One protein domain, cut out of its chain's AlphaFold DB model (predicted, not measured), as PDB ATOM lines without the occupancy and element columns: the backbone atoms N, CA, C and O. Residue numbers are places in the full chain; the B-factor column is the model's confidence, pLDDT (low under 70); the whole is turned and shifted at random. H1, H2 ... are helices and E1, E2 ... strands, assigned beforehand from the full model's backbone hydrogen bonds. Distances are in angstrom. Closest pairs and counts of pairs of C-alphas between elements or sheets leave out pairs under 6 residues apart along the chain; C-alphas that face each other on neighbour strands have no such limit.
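AT A GLANCE: This is residues 138 to 252 of the 439 residues of the protein "Zinc-binding dehydrogenase" of Nocardia veterana (UniProt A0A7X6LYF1). One strongly twisted sheet of six parallel strands runs through the domain; H1, H2 and H3 cover one face, and the other face has the short H4 and the link of residues 203 to 208 running across it. The order across the sheet is E3, E2, E1, E4, E5, E6, with H1 over the E5 part, H2 over E1 and H3 over the edge strand E3. The printed part has 115 residues with four named helices and six named strands, in the order H1 E1 H2 E2 H3 E3 E4 H4 E5 E6; the class is mixed, helices and strands. It is compact, with a radius of gyration of the C-alphas of 12.4 A, and rounded, spanning 34 by 30 by 28 A.

HOW THE PARTS SIT: Start at H1, residues 138 to 148, which touches H2, residues 166 to 178, at a steep tilt of 47 degrees; the closest C-alphas are those of Ala 141 and Val 171, 4.7 A apart. Look next at E1, residues 157 to 161, and E2, residues 181 to 185, which are parallel, with N 160 and O 183 2.9 A apart. E1, H2 and E2 form a strand-helix-strand unit, two parallel neighbour strands with a helix between, and its crossover is right-handed. E2, H3 at residues 188 to 196, and E3 at residues 200 to 202 form another right-handed one; N 202 and O 184 are 2.9 A apart. E4, residues 209 to 214, H4, residues 219 to 222, and E5, residues 226 to 234, form a third, also right-handed. E4 is parallel to E1, with N 161 and O 213 2.8 A apart, and to E5, with N 214 and O 233 2.9 A apart. At the edge, E6, residues 248 to 251, is parallel to E5, with N 250 and O 232 2.8 A apart. H1 and H4 lie on opposite faces of the sheet. In H1 every O i to N i+4 pair is within hydrogen-bond range; in H2 5 of 9 are, in H3 3 of 5, and H4 is too short for such a pair.

IN THESE COORDINATES: Find C-alpha 138 at (-4.609, 0.202, -4.667), where H1 begins its 15.1 A. From C-alpha 166 at (-2.852, 4.515, 1.841) H2 runs 19.8 A. H3 spans 13.9 A, E1 13.0 A, E2 13.1 A, E4 12.5 A and E5 12.4 A, bending by 130 degrees at residue 229. E6 ends at C-alpha 251, (3.568, -11.292, 2.932).

THE WHOLE: The C-alphas of Pro 192 and Gly 246, the two farthest apart, are 34.9 A apart. The printed part has no cut; its one long link is E5 to E6. No printed residue is under 70 in pLDDT.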
ATOM      1  N   ALA A 138      -3.419   0.922  -4.240       98.25
ATOM      2  CA  ALA A 138      -4.609   0.202  -4.667       98.25
ATOM      3  C   ALA A 138      -4.253  -1.173  -5.246       98.25
ATOM      4  O   ALA A 138      -4.951  -2.140  -4.939       98.25
ATOM      5  N   LEU A 139      -3.149  -1.305  -6.000       98.62
ATOM      6  CA  LEU A 139      -2.664  -2.619  -6.444       98.62
ATOM      7  C   LEU A 139      -2.280  -3.496  -5.250       98.62
ATOM      8  O   LEU A 139      -2.678  -4.659  -5.201       98.62
ATOM      9  N   SER A 140      -1.584  -2.927  -4.258       98.12
ATOM     10  CA  SER A 140      -1.264  -3.632  -3.013       98.12
ATOM     11  C   SER A 140      -2.530  -4.114  -2.311       98.12
ATOM     12  O   SER A 140      -2.646  -5.289  -1.980       98.12
ATOM     13  N   ALA A 141      -3.516  -3.234  -2.130       98.50
ATOM     14  CA  ALA A 141      -4.772  -3.599  -1.492       98.50
ATOM     15  C   ALA A 141      -5.530  -4.691  -2.257       98.50
ATOM     16  O   ALA A 141      -6.005  -5.650  -1.655       98.50
ATOM     17  N   ALA A 142      -5.610  -4.585  -3.582       98.69
ATOM     18  CA  ALA A 142      -6.307  -5.562  -4.405       98.69
ATOM     19  C   ALA A 142      -5.630  -6.944  -4.346       98.69
ATOM     20  O   ALA A 142      -6.321  -7.955  -4.254       98.69
ATOM     21  N   GLN A 143      -4.296  -6.988  -4.334       98.62
ATOM     22  CA  GLN A 143      -3.527  -8.229  -4.196       98.62
ATOM     23  C   GLN A 143      -3.588  -8.798  -2.768       98.62
ATOM     24  O   GLN A 143      -3.655 -10.011  -2.604       98.62
ATOM     25  N   ILE A 144      -3.649  -7.954  -1.731       98.56
ATOM     26  CA  ILE A 144      -3.941  -8.390  -0.352       98.56
ATOM     27  C   ILE A 144      -5.309  -9.072  -0.289       98.56
ATOM     28  O   ILE A 144      -5.432 -10.142   0.298       98.56
ATOM     29  N   VAL A 145      -6.328  -8.488  -0.922       98.56
ATOM     30  CA  VAL A 145      -7.677  -9.069  -0.972       98.56
ATOM     31  C   VAL A 145      -7.699 -10.400  -1.737       98.56
ATOM     32  O   VAL A 145      -8.472 -11.290  -1.391       98.56
ATOM     33  N   ASP A 146      -6.821 -10.600  -2.723       98.38
ATOM     34  CA  ASP A 146      -6.646 -11.914  -3.357       98.38
ATOM     35  C   ASP A 146      -6.003 -12.943  -2.425       98.38
ATOM     36  O   ASP A 146      -6.450 -14.086  -2.398       98.38
ATOM     37  N   LEU A 147      -4.995 -12.542  -1.645       98.12
ATOM     38  CA  LEU A 147      -4.351 -13.409  -0.652       98.12
ATOM     39  C   LEU A 147      -5.306 -13.796   0.484       98.12
ATOM     40  O   LEU A 147      -5.202 -14.895   1.018       98.12
ATOM     41  N   LEU A 148      -6.241 -12.911   0.841       98.00
ATOM     42  CA  LEU A 148      -7.308 -13.214   1.793       98.00
ATOM     43  C   LEU A 148      -8.315 -14.235   1.244       98.00
ATOM     44  O   LEU A 148      -8.849 -15.029   2.013       98.00
ATOM     45  N   GLY A 149      -8.581 -14.206  -0.066       97.50
ATOM     46  CA  GLY A 149      -9.654 -14.981  -0.684       97.50
ATOM     47  C   GLY A 149     -11.054 -14.484  -0.299       97.50
ATOM     48  O   GLY A 149     -11.225 -13.382   0.235       97.50
ATOM     49  N   ASP A 150     -12.064 -15.295  -0.611       97.75
ATOM     50  CA  ASP A 150     -13.437 -15.060  -0.158       97.75
ATOM     51  C   ASP A 150     -13.557 -15.322   1.346       97.75
ATOM     52  O   ASP A 150     -12.940 -16.246   1.882       97.75
ATOM     53  N   ALA A 151     -14.369 -14.514   2.025       96.75
ATOM     54  CA  ALA A 151     -14.622 -14.701   3.443       96.75
ATOM     55  C   ALA A 151     -15.263 -16.082   3.711       96.75
ATOM     56  O   ALA A 151     -16.225 -16.453   3.025       96.75
ATOM     57  N   PRO A 152     -14.776 -16.839   4.713       91.81
ATOM     58  CA  PRO A 152     -15.398 -18.092   5.126       91.81
ATOM     59  C   PRO A 152     -16.887 -17.938   5.478       91.81
ATOM     60  O   PRO A 152     -17.329 -16.930   6.030       91.81
ATOM     61  N   ALA A 153     -17.682 -18.973   5.198       87.44
ATOM     62  CA  ALA A 153     -19.121 -18.953   5.480       87.44
ATOM     63  C   ALA A 153     -19.441 -18.889   6.989       87.44
ATOM     64  O   ALA A 153     -20.507 -18.415   7.380       87.44
ATOM     65  N   ASP A 154     -18.527 -19.374   7.825       87.75
ATOM     66  CA  ASP A 154     -18.617 -19.444   9.283       87.75
ATOM     67  C   ASP A 154     -17.815 -18.344  10.006       87.75
ATOM     68  O   ASP A 154     -17.797 -18.310  11.237       87.75
ATOM     69  N   GLY A 155     -17.203 -17.410   9.269       87.62
ATOM     70  CA  GLY A 155     -16.468 -16.280   9.835       87.62
ATOM     71  C   GLY A 155     -16.007 -15.296   8.765       87.62
ATOM     72  O   GLY A 155     -15.409 -15.685   7.772       87.62
ATOM     73  N   ASN A 156     -16.274 -14.004   8.957       96.88
ATOM     74  CA  ASN A 156     -15.919 -12.964   7.988       96.88
ATOM     75  C   ASN A 156     -15.322 -11.704   8.623       96.88
ATOM     76  O   ASN A 156     -15.336 -10.636   8.010       96.88
ATOM     77  N   ARG A 157     -14.817 -11.788   9.856       98.12
ATOM     78  CA  ARG A 157     -14.269 -10.633  10.573       98.12
ATOM     79  C   ARG A 157     -12.844 -10.349  10.108       98.12
ATOM     80  O   ARG A 157     -11.920 -11.089  10.445       98.12
ATOM     81  N   LEU A 158     -12.664  -9.235   9.404       98.69
ATOM     82  CA  LEU A 158     -11.358  -8.747   8.967       98.69
ATOM     83  C   LEU A 158     -10.944  -7.519   9.780       98.69
ATOM     84  O   LEU A 158     -11.636  -6.501   9.754       98.69
ATOM     85  N   LEU A 159      -9.790  -7.587  10.439       98.62
ATOM     86  CA  LEU A 159      -9.134  -6.418  11.022       98.62
ATOM     87  C   LEU A 159      -8.123  -5.832  10.034       98.62
ATOM     88  O   LEU A 159      -7.262  -6.551   9.532       98.62
ATOM     89  N   VAL A 160      -8.170  -4.520   9.804       98.44
ATOM     90  CA  VAL A 160      -7.167  -3.803   8.999       98.44
ATOM     91  C   VAL A 160      -6.396  -2.842   9.899       98.44
ATOM     92  O   VAL A 160      -6.885  -1.762  10.231       98.44
ATOM     93  N   ALA A 161      -5.185  -3.225  10.299       96.88
ATOM     94  CA  ALA A 161      -4.277  -2.354  11.038       96.88
ATOM     95  C   ALA A 161      -3.642  -1.325  10.100       96.88
ATOM     96  O   ALA A 161      -3.037  -1.677   9.088       96.88
ATOM     97  N   GLY A 162      -3.787  -0.041  10.445       94.62
ATOM     98  CA  GLY A 162      -3.382   1.063   9.575       94.62
ATOM     99  C   GLY A 162      -4.458   1.453   8.561       94.62
ATOM    100  O   GLY A 162      -4.131   1.979   7.499       94.62
ATOM    101  N   ALA A 163      -5.739   1.240   8.885       96.62
ATOM    102  CA  ALA A 163      -6.873   1.512   7.992       96.62
ATOM    103  C   ALA A 163      -6.972   2.970   7.503       96.62
ATOM    104  O   ALA A 163      -7.566   3.232   6.463       96.62
ATOM    105  N   ALA A 164      -6.376   3.925   8.220       95.12
ATOM    106  CA  ALA A 164      -6.320   5.325   7.798       95.12
ATOM    107  C   ALA A 164      -5.211   5.626   6.765       95.12
ATOM    108  O   ALA A 164      -5.203   6.706   6.169       95.12
ATOM    109  N   GLY A 165      -4.269   4.695   6.577       94.38
ATOM    110  CA  GLY A 165      -3.146   4.804   5.649       94.38
ATOM    111  C   GLY A 165      -3.510   4.423   4.213       94.38
ATOM    112  O   GLY A 165      -4.586   3.898   3.944       94.38
ATOM    113  N   ALA A 166      -2.589   4.665   3.274       94.88
ATOM    114  CA  ALA A 166      -2.852   4.515   1.841       94.88
ATOM    115  C   ALA A 166      -3.281   3.089   1.440       94.88
ATOM    116  O   ALA A 166      -4.284   2.926   0.752       94.88
ATOM    117  N   ILE A 167      -2.566   2.051   1.893       96.75
ATOM    118  CA  ILE A 167      -2.929   0.654   1.590       96.75
ATOM    119  C   ILE A 167      -4.177   0.246   2.381       96.75
ATOM    120  O   ILE A 167      -5.142  -0.231   1.792       96.75
ATOM    121  N   GLY A 168      -4.182   0.467   3.701       97.44
ATOM    122  CA  GLY A 168      -5.267   0.031   4.584       97.44
ATOM    123  C   GLY A 168      -6.634   0.602   4.199       97.44
ATOM    124  O   GLY A 168      -7.619  -0.131   4.197       97.44
ATOM    125  N   ALA A 169      -6.690   1.868   3.779       97.69
ATOM    126  CA  ALA A 169      -7.932   2.491   3.328       97.69
ATOM    127  C   ALA A 169      -8.482   1.833   2.050       97.69
ATOM    128  O   ALA A 169      -9.686   1.615   1.926       97.69
ATOM    129  N   ASN A 170      -7.599   1.462   1.118       98.44
ATOM    130  CA  ASN A 170      -7.989   0.732  -0.085       98.44
ATOM    131  C   ASN A 170      -8.398  -0.716   0.241       98.44
ATOM    132  O   ASN A 170      -9.364  -1.209  -0.330       98.44
ATOM    133  N   VAL A 171      -7.737  -1.391   1.193       98.69
ATOM    134  CA  VAL A 171      -8.160  -2.729   1.657       98.69
ATOM    135  C   VAL A 171      -9.558  -2.658   2.263       98.69
ATOM    136  O   VAL A 171     -10.407  -3.479   1.923       98.69
ATOM    137  N   ALA A 172      -9.822  -1.657   3.106       98.38
ATOM    138  CA  ALA A 172     -11.125  -1.477   3.734       98.38
ATOM    139  C   ALA A 172     -12.254  -1.261   2.715       98.38
ATOM    140  O   ALA A 172     -13.354  -1.767   2.914       98.38
ATOM    141  N   ALA A 173     -11.966  -0.568   1.611       97.88
ATOM    142  CA  ALA A 173     -12.920  -0.347   0.531       97.88
ATOM    143  C   ALA A 173     -13.104  -1.568  -0.397       97.88
ATOM    144  O   ALA A 173     -14.180  -1.742  -0.964       97.88
ATOM    145  N   LEU A 174     -12.072  -2.402  -0.579       98.50
ATOM    146  CA  LEU A 174     -12.086  -3.522  -1.534       98.50
ATOM    147  C   LEU A 174     -12.493  -4.866  -0.917       98.50
ATOM    148  O   LEU A 174     -13.148  -5.664  -1.580       98.50
ATOM    149  N   ALA A 175     -12.108  -5.143   0.328       98.50
ATOM    150  CA  ALA A 175     -12.375  -6.427   0.976       98.50
ATOM    151  C   ALA A 175     -13.873  -6.796   1.093       98.50
ATOM    152  O   ALA A 175     -14.184  -7.986   0.967       98.50
ATOM    153  N   PRO A 176     -14.820  -5.843   1.260       98.19
ATOM    154  CA  PRO A 176     -16.248  -6.158   1.260       98.19
ATOM    155  C   PRO A 176     -16.745  -6.840  -0.022       98.19
ATOM    156  O   PRO A 176     -17.667  -7.650   0.052       98.19
ATOM    157  N   ASP A 177     -16.105  -6.601  -1.176       97.19
ATOM    158  CA  ASP A 177     -16.451  -7.268  -2.444       97.19
ATOM    159  C   ASP A 177     -16.239  -8.795  -2.389       97.19
ATOM    160  O   ASP A 177     -16.785  -9.526  -3.212       97.19
ATOM    161  N   ARG A 178     -15.456  -9.277  -1.416       97.81
ATOM    162  CA  ARG A 178     -15.179 -10.698  -1.145       97.81
ATOM    163  C   ARG A 178     -15.901 -11.213   0.108       97.81
ATOM    164  O   ARG A 178     -15.553 -12.260   0.643       97.81
ATOM    165  N   GLY A 179     -16.888 -10.467   0.615       97.94
ATOM    166  CA  GLY A 179     -17.721 -10.861   1.757       97.94
ATOM    167  C   GLY A 179     -17.138 -10.560   3.143       97.94
ATOM    168  O   GLY A 179     -17.761 -10.902   4.153       97.94
ATOM    169  N   TRP A 180     -15.974  -9.905   3.221       98.56
ATOM    170  CA  TRP A 180     -15.348  -9.547   4.494       98.56
ATOM    171  C   TRP A 180     -16.075  -8.391   5.186       98.56
ATOM    172  O   TRP A 180     -16.320  -7.337   4.598       98.56
ATOM    173  N   ARG A 181     -16.343  -8.551   6.483       98.19
ATOM    174  CA  ARG A 181     -16.766  -7.471   7.372       98.19
ATOM    175  C   ARG A 181     -15.533  -6.796   7.959       98.19
ATOM    176  O   ARG A 181     -14.887  -7.321   8.868       98.19
ATOM    177  N   VAL A 182     -15.226  -5.615   7.436       98.69
ATOM    178  CA  VAL A 182     -14.019  -4.867   7.789       98.69
ATOM    179  C   VAL A 182     -14.207  -4.084   9.084       98.69
ATOM    180  O   VAL A 182     -15.145  -3.305   9.227       98.69
ATOM    181  N   THR A 183     -13.252  -4.230   9.997       98.75
ATOM    182  CA  THR A 183     -12.991  -3.288  11.084       98.75
ATOM    183  C   THR A 183     -11.622  -2.652  10.872       98.75
ATOM    184  O   THR A 183     -10.602  -3.338  10.834       98.75
ATOM    185  N   GLY A 184     -11.588  -1.334  10.730       98.44
ATOM    186  CA  GLY A 184     -10.354  -0.576  10.651       98.44
ATOM    187  C   GLY A 184      -9.803  -0.261  12.037       98.44
ATOM    188  O   GLY A 184     -10.511   0.276  12.891       98.44
ATOM    189  N   LEU A 185      -8.522  -0.559  12.234       97.75
ATOM    190  CA  LEU A 185      -7.755  -0.156  13.401       97.75
ATOM    191  C   LEU A 185      -6.881   1.049  13.040       97.75
ATOM    192  O   LEU A 185      -5.988   0.957  12.189       97.75
ATOM    193  N   ALA A 186      -7.154   2.181  13.683       95.50
ATOM    194  CA  ALA A 186      -6.427   3.432  13.485       95.50
ATOM    195  C   ALA A 186      -6.493   4.318  14.742       95.50
ATOM    196  O   ALA A 186      -7.023   3.922  15.780       95.50
ATOM    197  N   ARG A 187      -5.925   5.527  14.670       94.19
ATOM    198  CA  ARG A 187      -5.981   6.498  15.773       94.19
ATOM    199  C   ARG A 187      -7.403   7.045  15.911       94.19
ATOM    200  O   ARG A 187      -8.123   7.122  14.921       94.19
ATOM    201  N   ALA A 188      -7.787   7.471  17.116       96.06
ATOM    202  CA  ALA A 188      -9.131   7.995  17.409       96.06
ATOM    203  C   ALA A 188      -9.570   9.112  16.442       96.06
ATOM    204  O   ALA A 188     -10.695   9.130  15.958       96.06
ATOM    205  N   GLU A 189      -8.642  10.004  16.102       94.62
ATOM    206  CA  GLU A 189      -8.838  11.107  15.154       94.62
ATOM    207  C   GLU A 189      -9.153  10.662  13.711       94.62
ATOM    208  O   GLU A 189      -9.698  11.447  12.937       94.62
ATOM    209  N   ASP A 190      -8.865   9.409  13.341       95.25
ATOM    210  CA  ASP A 190      -9.165   8.861  12.016       95.25
ATOM    211  C   ASP A 190     -10.538   8.165  11.942       95.25
ATOM    212  O   ASP A 190     -10.921   7.705  10.863       95.25
ATOM    213  N   GLU A 191     -11.306   8.099  13.041       97.19
ATOM    214  CA  GLU A 191     -12.619   7.433  13.074       97.19
ATOM    215  C   GLU A 191     -13.576   7.912  11.968       97.19
ATOM    216  O   GLU A 191     -14.113   7.055  11.256       97.19
ATOM    217  N   PRO A 192     -13.780   9.231  11.744       97.06
ATOM    218  CA  PRO A 192     -14.700   9.692  10.707       97.06
ATOM    219  C   PRO A 192     -14.284   9.221   9.312       97.06
ATOM    220  O   PRO A 192     -15.130   8.857   8.500       97.06
ATOM    221  N   PHE A 193     -12.975   9.189   9.048       95.44
ATOM    222  CA  PHE A 193     -12.443   8.737   7.769       95.44
ATOM    223  C   PHE A 193     -12.659   7.234   7.579       95.44
ATOM    224  O   PHE A 193     -13.207   6.828   6.559       95.44
ATOM    225  N   VAL A 194     -12.284   6.414   8.566       97.44
ATOM    226  CA  VAL A 194     -12.419   4.950   8.485       97.44
ATOM    227  C   VAL A 194     -13.885   4.537   8.345       97.44
ATOM    228  O   VAL A 194     -14.209   3.718   7.488       97.44
ATOM    229  N   ARG A 195     -14.791   5.147   9.120       97.38
ATOM    230  CA  ARG A 195     -16.233   4.896   8.978       97.38
ATOM    231  C   ARG A 195     -16.781   5.363   7.635       97.38
ATOM    232  O   ARG A 195     -17.655   4.704   7.082       97.38
ATOM    233  N   GLY A 196     -16.248   6.457   7.088       95.94
ATOM    234  CA  GLY A 196     -16.586   6.945   5.749       95.94
ATOM    235  C   GLY A 196     -16.266   5.948   4.627       95.94
ATOM    236  O   GLY A 196     -16.905   6.000   3.582       95.94
ATOM    237  N   LEU A 197     -15.343   5.005   4.854       95.00
ATOM    238  CA  LEU A 197     -15.047   3.899   3.931       95.00
ATOM    239  C   LEU A 197     -16.047   2.732   4.042       95.00
ATOM    240  O   LEU A 197     -15.928   1.758   3.305       95.00
ATOM    241  N   GLY A 198     -17.005   2.798   4.972       95.12
ATOM    242  CA  GLY A 198     -17.952   1.716   5.256       95.12
ATOM    243  C   GLY A 198     -17.421   0.642   6.211       95.12
ATOM    244  O   GLY A 198     -18.061  -0.398   6.362       95.12
ATOM    245  N   ALA A 199     -16.278   0.876   6.864       97.81
ATOM    246  CA  ALA A 199     -15.710  -0.038   7.849       97.81
ATOM    247  C   ALA A 199     -16.178   0.282   9.281       97.81
ATOM    248  O   ALA A 199     -16.404   1.439   9.649       97.81
ATOM    249  N   ASP A 200     -16.255  -0.751  10.122       98.25
ATOM    250  CA  ASP A 200     -16.291  -0.578  11.575       98.25
ATOM    251  C   ASP A 200     -14.956   0.044  12.053       98.25
ATOM    252  O   ASP A 200     -13.945  -0.026  11.354       98.25
ATOM    253  N   PHE A 201     -14.921   0.664  13.236       98.31
ATOM    254  CA  PHE A 201     -13.731   1.368  13.741       98.31
ATOM    255  C   PHE A 201     -13.332   0.909  15.146       98.31
ATOM    256  O   PHE A 201     -14.191   0.734  16.016       98.31
ATOM    257  N   ARG A 202     -12.021   0.765  15.371       97.62
ATOM    258  CA  ARG A 202     -11.403   0.501  16.676       97.62
ATOM    259  C   ARG A 202     -10.082   1.260  16.826       97.62
ATOM    260  O   ARG A 202      -9.386   1.511  15.846       97.62
ATOM    261  N   THR A 203      -9.708   1.549  18.071       96.31
ATOM    262  CA  THR A 203      -8.374   2.055  18.450       96.31
ATOM    263  C   THR A 203      -7.461   0.973  19.019       96.31
ATOM    264  O   THR A 203      -6.254   1.173  19.101       96.31
ATOM    265  N   GLU A 204      -8.025  -0.174  19.396       93.44
ATOM    266  CA  GLU A 204      -7.321  -1.331  19.949       93.44
ATOM    267  C   GLU A 204      -7.853  -2.613  19.304       93.44
ATOM    268  O   GLU A 204      -9.002  -2.656  18.862       93.44
ATOM    269  N   ALA A 205      -7.017  -3.649  19.243       93.25
ATOM    270  CA  ALA A 205      -7.397  -4.943  18.696       93.25
ATOM    271  C   ALA A 205      -7.596  -5.969  19.813       93.25
ATOM    272  O   ALA A 205      -6.673  -6.249  20.579       93.25
ATOM    273  N   GLU A 206      -8.779  -6.571  19.871       92.94
ATOM    274  CA  GLU A 206      -9.033  -7.789  20.637       92.94
ATOM    275  C   GLU A 206      -8.603  -9.049  19.854       92.94
ATOM    276  O   GLU A 206      -8.495  -8.991  18.631       92.94
ATOM    277  N   PRO A 207      -8.362 -10.203  20.500       94.19
ATOM    278  CA  PRO A 207      -8.122 -11.459  19.791       94.19
ATOM    279  C   PRO A 207      -9.392 -12.046  19.155       94.19
ATOM    280  O   PRO A 207     -10.513 -11.762  19.578       94.19
ATOM    281  N   GLY A 208      -9.208 -12.930  18.168       95.31
ATOM    282  CA  GLY A 208     -10.284 -13.729  17.571       95.31
ATOM    283  C   GLY A 208     -10.751 -13.263  16.189       95.31
ATOM    284  O   GLY A 208     -11.909 -13.483  15.833       95.31
ATOM    285  N   TRP A 209      -9.892 -12.592  15.422       97.50
ATOM    286  CA  TRP A 209     -10.189 -12.173  14.050       97.50
ATOM    287  C   TRP A 209      -9.941 -13.307  13.060       97.50
ATOM    288  O   TRP A 209      -8.910 -13.974  13.144       97.50
ATOM    289  N   ASP A 210     -10.864 -13.504  12.115       98.00
ATOM    290  CA  ASP A 210     -10.738 -14.518  11.059       98.00
ATOM    291  C   ASP A 210      -9.547 -14.219  10.149       98.00
ATOM    292  O   ASP A 210      -8.791 -15.121   9.780       98.00
ATOM    293  N   ALA A 211      -9.353 -12.933   9.849       98.00
ATOM    294  CA  ALA A 211      -8.166 -12.449   9.179       98.00
ATOM    295  C   ALA A 211      -7.697 -11.095   9.720       98.00
ATOM    296  O   ALA A 211      -8.490 -10.274  10.190       98.00
ATOM    297  N   VAL A 212      -6.391 -10.853   9.616       97.75
ATOM    298  CA  VAL A 212      -5.760  -9.570   9.939       97.75
ATOM    299  C   VAL A 212      -4.865  -9.143   8.782       97.75
ATOM    300  O   VAL A 212      -4.007  -9.900   8.331       97.75
ATOM    301  N   VAL A 213      -5.044  -7.907   8.327       98.06
ATOM    302  CA  VAL A 213      -4.127  -7.226   7.409       98.06
ATOM    303  C   VAL A 213      -3.362  -6.174   8.199       98.06
ATOM    304  O   VAL A 213      -3.977  -5.287   8.790       98.06
ATOM    305  N   ASP A 214      -2.032  -6.239   8.184       95.38
ATOM    306  CA  ASP A 214      -1.176  -5.241   8.827       95.38
ATOM    307  C   ASP A 214      -0.415  -4.397   7.801       95.38
ATOM    308  O   ASP A 214       0.561  -4.842   7.193       95.38
ATOM    309  N   THR A 215      -0.837  -3.136   7.653       93.06
ATOM    310  CA  THR A 215      -0.152  -2.141   6.816       93.06
ATOM    311  C   THR A 215       0.701  -1.163   7.630       93.06
ATOM    312  O   THR A 215       1.219  -0.198   7.076       93.06
ATOM    313  N   THR A 216       0.842  -1.372   8.943       86.62
ATOM    314  CA  THR A 216       1.639  -0.531   9.860       86.62
ATOM    315  C   THR A 216       3.084  -0.997   9.995       86.62
ATOM    316  O   THR A 216       3.891  -0.320  10.628       86.62
ATOM    317  N   SER A 217       3.433  -2.128   9.371       77.69
ATOM    318  CA  SER A 217       4.752  -2.761   9.472       77.69
ATOM    319  C   SER A 217       5.099  -3.308  10.869       77.69
ATOM    320  O   SER A 217       6.279  -3.527  11.158       77.69
ATOM    321  N   GLN A 218       4.095  -3.575  11.714       78.81
ATOM    322  CA  GLN A 218       4.221  -4.119  13.075       78.81
ATOM    323  C   GLN A 218       3.820  -5.607  13.132       78.81
ATOM    324  O   GLN A 218       3.088  -6.052  14.018       78.81
ATOM    325  N   GLN A 219       4.343  -6.402  12.193       75.19
ATOM    326  CA  GLN A 219       3.790  -7.723  11.854       75.19
ATOM    327  C   GLN A 219       3.815  -8.743  13.000       75.19
ATOM    328  O   GLN A 219       2.940  -9.599  13.074       75.19
ATOM    329  N   ALA A 220       4.782  -8.641  13.917       75.69
ATOM    330  CA  ALA A 220       4.844  -9.505  15.098       75.69
ATOM    331  C   ALA A 220       3.668  -9.261  16.061       75.69
ATOM    332  O   ALA A 220       3.123 -10.206  16.620       75.69
ATOM    333  N   TRP A 221       3.242  -8.004  16.226       85.00
ATOM    334  CA  TRP A 221       2.030  -7.679  16.980       85.00
ATOM    335  C   TRP A 221       0.774  -8.078  16.195       85.00
ATOM    336  O   TRP A 221      -0.177  -8.588  16.786       85.00
ATOM    337  N   GLY A 222       0.793  -7.908  14.868       82.31
ATOM    338  CA  GLY A 222      -0.345  -8.177  13.988       82.31
ATOM    339  C   GLY A 222      -0.821  -9.636  13.960       82.31
ATOM    340  O   GLY A 222      -1.982  -9.876  13.635       82.31
ATOM    341  N   LEU A 223       0.015 -10.605  14.355       90.25
ATOM    342  CA  LEU A 223      -0.402 -12.007  14.515       90.25
ATOM    343  C   LEU A 223      -1.269 -12.262  15.749       90.25
ATOM    344  O   LEU A 223      -2.149 -13.120  15.708       90.25
ATOM    345  N   ASN A 224      -1.035 -11.540  16.846       91.62
ATOM    346  CA  ASN A 224      -1.737 -11.754  18.114       91.62
ATOM    347  C   ASN A 224      -3.272 -11.700  17.982       91.62
ATOM    348  O   ASN A 224      -3.936 -12.578  18.537       91.62
ATOM    349  N   PRO A 225      -3.870 -10.731  17.254       95.50
ATOM    350  CA  PRO A 225      -5.321 -10.673  17.114       95.50
ATOM    351  C   PRO A 225      -5.926 -11.806  16.265       95.50
ATOM    352  O   PRO A 225      -7.127 -12.064  16.366       95.50
ATOM    353  N   VAL A 226      -5.134 -12.501  15.445       96.44
ATOM    354  CA  VAL A 226      -5.633 -13.560  14.555       96.44
ATOM    355  C   VAL A 226      -6.092 -14.763  15.385       96.44
ATOM    356  O   VAL A 226      -5.406 -15.178  16.326       96.44
ATOM    357  N   ARG A 227      -7.253 -15.338  15.057       95.75
ATOM    358  CA  ARG A 227      -7.701 -16.603  15.657       95.75
ATOM    359  C   ARG A 227      -6.841 -17.776  15.189       95.75
ATOM    360  O   ARG A 227      -6.217 -17.727  14.132       95.75
ATOM    361  N   ASP A 228      -6.889 -18.876  15.926       95.56
ATOM    362  CA  ASP A 228      -6.249 -20.118  15.502       95.56
ATOM    363  C   ASP A 228      -6.830 -20.583  14.152       95.56
ATOM    364  O   ASP A 228      -8.041 -20.506  13.908       95.56
ATOM    365  N   GLY A 229      -5.952 -21.007  13.240       95.25
ATOM    366  CA  GLY A 229      -6.325 -21.362  11.867       95.25
ATOM    367  C   GLY A 229      -6.772 -20.190  10.980       95.25
ATOM    368  O   GLY A 229      -7.345 -20.439   9.922       95.25
ATOM    369  N   GLY A 230      -6.608 -18.938  11.422       96.38
ATOM    370  CA  GLY A 230      -6.944 -17.744  10.639       96.38
ATOM    371  C   GLY A 230      -5.862 -17.351   9.628       96.38
ATOM    372  O   GLY A 230      -4.874 -18.064   9.436       96.38
ATOM    373  N   THR A 231      -6.030 -16.181   9.012       96.88
ATOM    374  CA  THR A 231      -5.097 -15.656   8.001       96.88
ATOM    375  C   THR A 231      -4.488 -14.325   8.425       96.88
ATOM    376  O   THR A 231      -5.175 -13.421   8.894       96.88
ATOM    377  N   PHE A 232      -3.187 -14.170   8.212       96.88
ATOM    378  CA  PHE A 232      -2.478 -12.908   8.366       96.88
ATOM    379  C   PHE A 232      -1.866 -12.478   7.035       96.88
ATOM    380  O   PHE A 232      -1.223 -13.285   6.362       96.88
ATOM    381  N   VAL A 233      -2.012 -11.199   6.682       96.88
ATOM    382  CA  VAL A 233      -1.335 -10.601   5.527       96.88
ATOM    383  C   VAL A 233      -0.543  -9.368   5.960       96.88
ATOM    384  O   VAL A 233      -1.113  -8.379   6.419       96.88
ATOM    385  N   GLY A 234       0.777  -9.418   5.794       95.00
ATOM    386  CA  GLY A 234       1.692  -8.302   6.046       95.00
ATOM    387  C   GLY A 234       2.265  -7.696   4.761       95.00
ATOM    388  O   GLY A 234       2.100  -8.244   3.672       95.00
ATOM    389  N   VAL A 235       2.971  -6.570   4.887       90.69
ATOM    390  CA  VAL A 235       3.574  -5.818   3.762       90.69
ATOM    391  C   VAL A 235       5.093  -5.609   3.894       90.69
ATOM    392  O   VAL A 235       5.689  -4.848   3.137       90.69
ATOM    393  N   ARG A 236       5.742  -6.265   4.866       84.19
ATOM    394  CA  ARG A 236       7.189  -6.203   5.148       84.19
ATOM    395  C   ARG A 236       7.827  -7.596   5.070       84.19
ATOM    396  O   ARG A 236       7.821  -8.331   6.060       84.19
ATOM    397  N   PRO A 237       8.428  -7.952   3.923       77.19
ATOM    398  CA  PRO A 237       9.071  -9.253   3.690       77.19
ATOM    399  C   PRO A 237      10.158  -9.611   4.705       77.19
ATOM    400  O   PRO A 237      10.244 -10.747   5.168       77.19
ATOM    401  N   ASN A 238      10.959  -8.629   5.114       76.00
ATOM    402  CA  ASN A 238      12.083  -8.821   6.029       76.00
ATOM    403  C   ASN A 238      11.670  -8.982   7.507       76.00
ATOM    404  O   ASN A 238      12.525  -9.235   8.350       76.00
ATOM    405  N   LEU A 239      10.380  -8.829   7.830       79.75
ATOM    406  CA  LEU A 239       9.821  -9.023   9.172       79.75
ATOM    407  C   LEU A 239       8.710 -10.079   9.179       79.75
ATOM    408  O   LEU A 239       7.752  -9.965   9.947       79.75
ATOM    409  N   THR A 240       8.803 -11.079   8.299       83.88
ATOM    410  CA  THR A 240       7.833 -12.181   8.235       83.88
ATOM    411  C   THR A 240       7.765 -12.881   9.594       83.88
ATOM    412  O   THR A 240       8.771 -13.446  10.030       83.88
ATOM    413  N   PRO A 241       6.619 -12.839  10.293       84.50
ATOM    414  CA  PRO A 241       6.516 -13.486  11.583       84.50
ATOM    415  C   PRO A 241       6.385 -15.005  11.396       84.50
ATOM    416  O   PRO A 241       5.903 -15.481  10.366       84.50
ATOM    417  N   ALA A 242       6.840 -15.777  12.384       86.94
ATOM    418  CA  ALA A 242       6.731 -17.230  12.330       86.94
ATOM    419  C   ALA A 242       5.256 -17.649  12.351       86.94
ATOM    420  O   ALA A 242       4.474 -17.141  13.153       86.94
ATOM    421  N   ALA A 243       4.882 -18.587  11.482       85.88
ATOM    422  CA  ALA A 243       3.550 -19.168  11.520       85.88
ATOM    423  C   ALA A 243       3.371 -19.956  12.828       85.88
ATOM    424  O   ALA A 243       4.138 -20.870  13.135       85.88
ATOM    425  N   GLU A 244       2.339 -19.607  13.585       90.50
ATOM    426  CA  GLU A 244       1.954 -20.247  14.840       90.50
ATOM    427  C   GLU A 244       0.439 -20.478  14.861       90.50
ATOM    428  O   GLU A 244      -0.286 -19.920  14.042       90.50
ATOM    429  N   ARG A 245      -0.058 -21.317  15.778       94.00
ATOM    430  CA  ARG A 245      -1.508 -21.516  16.001       94.00
ATOM    431  C   ARG A 245      -2.306 -21.925  14.745       94.00
ATOM    432  O   ARG A 245      -3.505 -21.681  14.644       94.00
ATOM    433  N   GLY A 246      -1.637 -22.547  13.770       94.88
ATOM    434  CA  GLY A 246      -2.224 -22.907  12.474       94.88
ATOM    435  C   GLY A 246      -2.538 -21.714  11.562       94.88
ATOM    436  O   GLY A 246      -3.247 -21.892  10.579       94.88
ATOM    437  N   ILE A 247      -2.047 -20.514  11.883       96.44
ATOM    438  CA  ILE A 247      -2.284 -19.294  11.108       96.44
ATOM    439  C   ILE A 247      -1.547 -19.370   9.771       96.44
ATOM    440  O   ILE A 247      -0.347 -19.653   9.718       96.44
ATOM    441  N   THR A 248      -2.262 -19.055   8.693       95.88
ATOM    442  CA  THR A 248      -1.665 -18.881   7.369       95.88
ATOM    443  C   THR A 248      -1.076 -17.477   7.266       95.88
ATOM    444  O   THR A 248      -1.793 -16.489   7.402       95.88
ATOM    445  N   VAL A 249       0.234 -17.383   7.036       95.50
ATOM    446  CA  VAL A 249       0.967 -16.111   6.950       95.50
ATOM    447  C   VAL A 249       1.318 -15.818   5.497       95.50
ATOM    448  O   VAL A 249       2.084 -16.554   4.875       95.50
ATOM    449  N   HIS A 250       0.799 -14.713   4.971       95.50
ATOM    450  CA  HIS A 250       1.180 -14.158   3.678       95.50
ATOM    451  C   HIS A 250       1.922 -12.842   3.866       95.50
ATOM    452  O   HIS A 250       1.542 -12.020   4.700       95.50
ATOM    453  N   ILE A 251       2.937 -12.602   3.040       93.31
ATOM    454  CA  ILE A 251       3.568 -11.292   2.932       93.31
ATOM    455  C   ILE A 251       3.476 -10.818   1.494       93.31
ATOM    456  O   ILE A 251       3.907 -11.510   0.570       93.31
ATOM    457  N   LEU A 252       2.889  -9.641   1.313       94.31
ATOM    458  CA  LEU A 252       2.701  -9.053   0.005       94.31
ATOM    459  C   LEU A 252       4.045  -8.595  -0.571       94.31
ATOM    460  O   LEU A 252       4.718  -7.730  -0.013       94.31
TER     461      LEU A 252